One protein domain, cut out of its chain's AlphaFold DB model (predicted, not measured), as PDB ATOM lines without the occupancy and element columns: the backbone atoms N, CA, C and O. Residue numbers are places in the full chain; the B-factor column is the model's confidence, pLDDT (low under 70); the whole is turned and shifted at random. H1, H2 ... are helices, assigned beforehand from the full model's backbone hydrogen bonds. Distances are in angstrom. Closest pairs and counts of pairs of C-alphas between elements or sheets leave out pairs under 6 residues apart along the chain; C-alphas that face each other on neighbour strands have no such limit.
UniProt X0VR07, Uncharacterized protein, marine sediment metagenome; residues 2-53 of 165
ATOM      1  N   LEU A   2     451.564 626.850 472.220       42.88
ATOM      2  CA  LEU A   2     450.699 628.007 471.917       42.88
ATOM      3  C   LEU A   2     449.567 628.229 472.944       42.88
ATOM      4  O   LEU A   2     449.291 629.366 473.309       42.88
ATOM      5  N   GLU A   3     448.956 627.155 473.454       44.09
ATOM      6  CA  GLU A   3     447.884 627.251 474.464       44.09
ATOM      7  C   GLU A   3     448.372 627.804 475.815       44.09
ATOM      8  O   GLU A   3     447.643 628.541 476.475       44.09
ATOM      9  N   ASN A   4     449.631 627.548 476.196       45.31
ATOM     10  CA  ASN A   4     450.215 628.119 477.419       45.31
ATOM     11  C   ASN A   4     450.485 629.628 477.273       45.31
ATOM     12  O   ASN A   4     450.252 630.381 478.213       45.31
ATOM     13  N   LEU A   5     450.894 630.080 476.082       48.31
ATOM     14  CA  LEU A   5     451.070 631.503 475.757       48.31
ATOM     15  C   LEU A   5     449.738 632.271 475.766       48.31
ATOM     16  O   LEU A   5     449.697 633.435 476.152       48.31
ATOM     17  N   GLN A   6     448.633 631.620 475.393       48.44
ATOM     18  CA  GLN A   6     447.296 632.217 475.468       48.44
ATOM     19  C   GLN A   6     446.863 632.530 476.909       48.44
ATOM     20  O   GLN A   6     446.159 633.514 477.133       48.44
ATOM     21  N   PHE A   7     447.294 631.720 477.880       47.91
ATOM     22  CA  PHE A   7     446.965 631.915 479.295       47.91
ATOM     23  C   PHE A   7     447.775 633.045 479.951       47.91
ATOM     24  O   PHE A   7     447.258 633.735 480.831       47.91
ATOM     25  N   GLU A   8     449.015 633.272 479.509       47.69
ATOM     26  CA  GLU A   8     449.869 634.358 480.015       47.69
ATOM     27  C   GLU A   8     449.521 635.736 479.428       47.69
ATOM     28  O   GLU A   8     449.806 636.767 480.040       47.69
ATOM     29  N   LEU A   9     448.870 635.784 478.262       55.78
ATOM     30  CA  LEU A   9     448.718 637.006 477.476       55.78
ATOM     31  C   LEU A   9     447.256 637.484 477.418       55.78
ATOM     32  O   LEU A   9     446.533 637.276 476.446       55.78
ATOM     33  N   LYS A  10     446.815 638.193 478.468       56.62
ATOM     34  CA  LYS A  10     445.433 638.707 478.642       56.62
ATOM     35  C   LYS A  10     445.009 639.867 477.715       56.62
ATOM     36  O   LYS A  10     443.863 640.303 477.797       56.62
ATOM     37  N   SER A  11     445.887 640.409 476.865       60.09
ATOM     38  CA  SER A  11     445.606 641.633 476.090       60.09
ATOM     39  C   SER A  11     445.187 641.349 474.637       60.09
ATOM     40  O   SER A  11     445.714 640.456 473.974       60.09
ATOM     41  N   MET A  12     444.259 642.153 474.100       63.19
ATOM     42  CA  MET A  12     443.760 642.043 472.716       63.19
ATOM     43  C   MET A  12     444.875 642.161 471.660       63.19
ATOM     44  O   MET A  12     444.773 641.565 470.591       63.19
ATOM     45  N   ARG A  13     445.969 642.868 471.982       62.44
ATOM     46  CA  ARG A  13     447.151 642.994 471.113       62.44
ATOM     47  C   ARG A  13     447.862 641.657 470.930       62.44
ATOM     48  O   ARG A  13     448.210 641.305 469.810       62.44
ATOM     49  N   TYR A  14     448.004 640.877 471.998       64.75
ATOM     50  CA  TYR A  14     448.632 639.559 471.919       64.75
ATOM     51  C   TYR A  14     447.792 638.548 471.145       64.75
ATOM     52  O   TYR A  14     448.342 637.706 470.441       64.75
ATOM     53  N   LYS A  15     446.464 638.686 471.190       66.88
ATOM     54  CA  LYS A  15     445.546 637.877 470.380       66.88
ATOM     55  C   LYS A  15     445.756 638.107 468.876       66.88
ATOM     56  O   LYS A  15     445.810 637.146 468.120       66.88
ATOM     57  N   ILE A  16     445.954 639.363 468.465       68.06
ATOM     58  CA  ILE A  16     446.266 639.732 467.073       68.06
ATOM     59  C   ILE A  16     447.629 639.167 466.652       68.06
ATOM     60  O   ILE A  16     447.761 638.636 465.553       68.06
ATOM     61  N   ILE A  17     448.634 639.243 467.526       69.25
ATOM     62  CA  ILE A  17     449.975 638.720 467.226       69.25
ATOM     63  C   ILE A  17     449.951 637.190 467.083       69.25
ATOM     64  O   ILE A  17     450.547 636.655 466.151       69.25
ATOM     65  N   LEU A  18     449.212 636.485 467.943       69.56
ATOM     66  CA  LEU A  18     449.020 635.035 467.845       69.56
ATOM     67  C   LEU A  18     448.284 634.623 466.562       69.56
ATOM     68  O   LEU A  18     448.673 633.636 465.941       69.56
ATOM     69  N   ASP A  19     447.288 635.393 466.121       72.00
ATOM     70  CA  ASP A  19     446.613 635.173 464.833       72.00
ATOM     71  C   ASP A  19     447.567 635.351 463.640       72.00
ATOM     72  O   ASP A  19     447.517 634.590 462.670       72.00
ATOM     73  N   VAL A  20     448.467 636.338 463.703       71.44
ATOM     74  CA  VAL A  20     449.502 636.558 462.678       71.44
ATOM     75  C   VAL A  20     450.519 635.412 462.672       71.44
ATOM     76  O   VAL A  20     450.860 634.908 461.601       71.44
ATOM     77  N   ILE A  21     450.946 634.945 463.848       70.62
ATOM     78  CA  ILE A  21     451.814 633.767 463.995       70.62
ATOM     79  C   ILE A  21     451.129 632.524 463.409       70.62
ATOM     80  O   ILE A  21     451.749 631.801 462.632       70.62
ATOM     81  N   GLY A  22     449.844 632.305 463.705       69.50
ATOM     82  CA  GLY A  22     449.065 631.189 463.161       69.50
ATOM     83  C   GLY A  22     449.031 631.181 461.631       69.50
ATOM     84  O   GLY A  22     449.234 630.136 461.016       69.50
ATOM     85  N   LYS A  23     448.869 632.350 461.001       71.75
ATOM     86  CA  LYS A  23     448.921 632.489 459.534       71.75
ATOM     87  C   LYS A  23     450.321 632.243 458.963       71.75
ATOM     88  O   LYS A  23     450.435 631.620 457.910       71.75
ATOM     89  N   LEU A  24     451.382 632.666 459.647       67.62
ATOM     90  CA  LEU A  24     452.765 632.434 459.208       67.62
ATOM     91  C   LEU A  24     453.123 630.943 459.205       67.62
ATOM     92  O   LEU A  24     453.630 630.441 458.204       67.62
ATOM     93  N   VAL A  25     452.760 630.209 460.265       68.88
ATOM     94  CA  VAL A  25     452.992 628.754 460.367       68.88
ATOM     95  C   VAL A  25     452.416 627.992 459.166       68.88
ATOM     96  O   VAL A  25     453.020 627.022 458.714       68.88
ATOM     97  N   THR A  26     451.288 628.449 458.608       72.31
ATOM     98  CA  THR A  26     450.639 627.792 457.458       72.31
ATOM     99  C   THR A  26     451.340 627.997 456.111       72.31
ATOM    100  O   THR A  26     451.052 627.255 455.178       72.31
ATOM    101  N   GLN A  27     452.252 628.970 455.982       67.00
ATOM    102  CA  GLN A  27     452.839 629.338 454.686       67.00
ATOM    103  C   GLN A  27     454.211 628.704 454.412       67.00
ATOM    104  O   GLN A  27     454.472 628.351 453.264       67.00
ATOM    105  N   ASN A  28     455.092 628.538 455.413       63.53
ATOM    106  CA  ASN A  28     456.363 627.808 455.244       63.53
ATOM    107  C   ASN A  28     457.032 627.486 456.598       63.53
ATOM    108  O   ASN A  28     457.546 628.393 457.249       63.53
ATOM    109  N   ALA A  29     457.060 626.224 457.034       62.75
ATOM    110  CA  ALA A  29     457.422 625.850 458.411       62.75
ATOM    111  C   ALA A  29     458.835 626.287 458.858       62.75
ATOM    112  O   ALA A  29     459.018 626.660 460.015       62.75
ATOM    113  N   TYR A  30     459.819 626.282 457.953       58.06
ATOM    114  CA  TYR A  30     461.221 626.554 458.298       58.06
ATOM    115  C   TYR A  30     461.523 628.059 458.407       58.06
ATOM    116  O   TYR A  30     462.013 628.518 459.432       58.06
ATOM    117  N   ILE A  31     461.132 628.854 457.399       61.69
ATOM    118  CA  ILE A  31     461.279 630.328 457.410       61.69
ATOM    119  C   ILE A  31     460.378 630.961 458.481       61.69
ATOM    120  O   ILE A  31     460.696 632.002 459.057       61.69
ATOM    121  N   SER A  32     459.245 630.320 458.769       64.19
ATOM    122  CA  SER A  32     458.337 630.784 459.812       64.19
ATOM    123  C   SER A  32     458.896 630.528 461.201       64.19
ATOM    124  O   SER A  32     458.656 631.347 462.072       64.19
ATOM    125  N   HIS A  33     459.668 629.462 461.430       72.12
ATOM    126  CA  HIS A  33     460.223 629.190 462.757       72.12
ATOM    127  C   HIS A  33     461.170 630.299 463.236       72.12
ATOM    128  O   HIS A  33     461.008 630.788 464.352       72.12
ATOM    129  N   GLU A  34     462.096 630.738 462.381       75.00
ATOM    130  CA  GLU A  34     463.057 631.799 462.707       75.00
ATOM    131  C   GLU A  34     462.342 633.130 462.985       75.00
ATOM    132  O   GLU A  34     462.480 633.695 464.069       75.00
ATOM    133  N   LYS A  35     461.447 633.552 462.083       76.00
ATOM    134  CA  LYS A  35     460.639 634.770 462.264       76.00
ATOM    135  C   LYS A  35     459.708 634.705 463.475       76.00
ATOM    136  O   LYS A  35     459.514 635.705 464.156       76.00
ATOM    137  N   ILE A  36     459.113 633.547 463.762       76.50
ATOM    138  CA  ILE A  36     458.264 633.358 464.948       76.50
ATOM    139  C   ILE A  36     459.111 633.438 466.219       76.50
ATOM    140  O   ILE A  36     458.675 634.044 467.193       76.50
ATOM    141  N   SER A  37     460.318 632.869 466.211       78.50
ATOM    142  CA  SER A  37     461.243 632.955 467.341       78.50
ATOM    143  C   SER A  37     461.686 634.397 467.604       78.50
ATOM    144  O   SER A  37     461.701 634.823 468.756       78.50
ATOM    145  N   GLU A  38     461.986 635.173 466.558       83.00
ATOM    146  CA  GLU A  38     462.279 636.608 466.672       83.00
ATOM    147  C   GLU A  38     461.096 637.382 467.270       83.00
ATOM    148  O   GLU A  38     461.262 638.102 468.254       83.00
ATOM    149  N   ILE A  39     459.883 637.170 466.745       80.50
ATOM    150  CA  ILE A  39     458.659 637.813 467.246       80.50
ATOM    151  C   ILE A  39     458.417 637.468 468.722       80.50
ATOM    152  O   ILE A  39     458.088 638.348 469.518       80.50
ATOM    153  N   LEU A  40     458.585 636.202 469.112       78.94
ATOM    154  CA  LEU A  40     458.419 635.772 470.502       78.94
ATOM    155  C   LEU A  40     459.476 636.392 471.425       78.94
ATOM    156  O   LEU A  40     459.149 636.777 472.550       78.94
ATOM    157  N   ASN A  41     460.717 636.536 470.955       84.69
ATOM    158  CA  ASN A  41     461.761 637.220 471.711       84.69
ATOM    159  C   ASN A  41     461.414 638.696 471.943       84.69
ATOM    160  O   ASN A  41     461.450 639.139 473.092       84.69
ATOM    161  N   GLU A  42     461.001 639.428 470.906       84.62
ATOM    162  CA  GLU A  42     460.577 640.832 471.021       84.62
ATOM    163  C   GLU A  42     459.372 640.995 471.961       84.62
ATOM    164  O   GLU A  42     459.367 641.852 472.847       84.62
ATOM    165  N   ILE A  43     458.376 640.106 471.861       80.81
ATOM    166  CA  ILE A  43     457.242 640.047 472.799       80.81
ATOM    167  C   ILE A  43     457.726 639.883 474.239       80.81
ATOM    168  O   ILE A  43     457.274 640.606 475.127       80.81
ATOM    169  N   SER A  44     458.657 638.961 474.483       81.81
ATOM    170  CA  SER A  44     459.164 638.715 475.833       81.81
ATOM    171  C   SER A  44     459.871 639.947 476.414       81.81
ATOM    172  O   SER A  44     459.767 640.222 477.613       81.81
ATOM    173  N   VAL A  45     460.566 640.722 475.571       88.81
ATOM    174  CA  VAL A  45     461.202 641.987 475.957       88.81
ATOM    175  C   VAL A  45     460.138 643.029 476.291       88.81
ATOM    176  O   VAL A  45     460.206 643.641 477.361       88.81
ATOM    177  N   HIS A  46     459.117 643.184 475.447       86.81
ATOM    178  CA  HIS A  46     458.000 644.092 475.705       86.81
ATOM    179  C   HIS A  46     457.251 643.751 476.993       86.81
ATOM    180  O   HIS A  46     457.016 644.638 477.808       86.81
ATOM    181  N   GLN A  47     456.962 642.476 477.240       84.44
ATOM    182  CA  GLN A  47     456.269 642.032 478.448       84.44
ATOM    183  C   GLN A  47     457.104 642.300 479.711       84.44
ATOM    184  O   GLN A  47     456.577 642.728 480.738       84.44
ATOM    185  N   LYS A  48     458.433 642.135 479.638       87.50
ATOM    186  CA  LYS A  48     459.342 642.534 480.729       87.50
ATOM    187  C   LYS A  48     459.305 644.041 480.986       87.50
ATOM    188  O   LYS A  48     459.354 644.450 482.145       87.50
ATOM    189  N   LEU A  49     459.247 644.863 479.940       89.38
ATOM    190  CA  LEU A  49     459.150 646.319 480.068       89.38
ATOM    191  C   LEU A  49     457.794 646.750 480.641       89.38
ATOM    192  O   LEU A  49     457.769 647.575 481.551       89.38
ATOM    193  N   GLU A  50     456.695 646.153 480.178       85.31
ATOM    194  CA  GLU A  50     455.350 646.387 480.714       85.31
ATOM    195  C   GLU A  50     455.283 646.044 482.204       85.31
ATOM    196  O   GLU A  50     454.852 646.875 483.000       85.31
ATOM    197  N   ASN A  51     455.813 644.883 482.607       88.62
ATOM    198  CA  ASN A  51     455.864 644.485 484.015       88.62
ATOM    199  C   ASN A  51     456.680 645.472 484.863       88.62
ATOM    200  O   ASN A  51     456.263 645.847 485.960       88.62
ATOM    201  N   LYS A  52     457.837 645.930 484.365       92.50
ATOM    202  CA  LYS A  52     458.642 646.953 485.055       92.50
ATOM    203  C   LYS A  52     457.865 648.258 485.218       92.50
ATOM    204  O   LYS A  52     457.882 648.845 486.297       92.50
ATOM    205  N   LEU A  53     457.180 648.699 484.170       88.12
ATOM    206  CA  LEU A  53     456.404 649.933 484.173       88.12
ATOM    207  C   LEU A  53     455.194 649.833 485.111       88.12
ATOM    208  O   LEU A  53     454.929 650.761 485.871       88.12
TER     209      LEU A  53
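What this domain is: This is residues 2 to 53 of the 165 residues of an uncharacterized protein of marine sediment metagenome (UniProt X0VR07). Short H1 folds beside H2, and H2 turns back into the much longer H3, making a helical hairpin whose arms meet only near the turn. Residues 26 to 31 at the turn and 48 to 53 at the far end of H3 stick out. The printed part has 52 residues with three named helices, H1, H2, H3, and no named strand: all helix. It is only just compact, close to loose, with a radius of gyration of the C-alphas of 11.6 A, a rod spanning 36 by 17 by 16 A.

How they stand to each other: H1, residues 2 to 8, is close to but not clearly touching H2, residues 12 to 25; the closest C-alphas, of Gln 6 and Lys 15, are 7.8 A apart. They run opposite ways at a shallow tilt of 13 degrees. H2, with residues 21 to 25 alone, touches residues 32 to 36 of H3, residues 29 to 53; the closest C-alphas, of Val 25 and Ser 32, are 5.7 A apart. This hairpin runs opposite ways at a shallow tilt of 15 degrees. H1 and H3 are apart. Every O i to N i+4 pair is within hydrogen-bond range in H1 and H2, and 20 of 21 in H3.

Where its parts are: H1 begins at C-alpha 2 (450.699, 628.007, 471.917) and is 10.3 A long. H2 measures 20.4 A. H3 measures 35.3 A and ends at C-alpha 53 (456.404, 649.933, 484.173).

The domain as a whole: The C-alphas farthest apart, of Asn 28 and Leu 53, are 36.4 A apart. The printed part has no cut, and both links are tight. Mean pLDDT of the printed part is 70.1; 26 residues are under 70, among them 2 to 18.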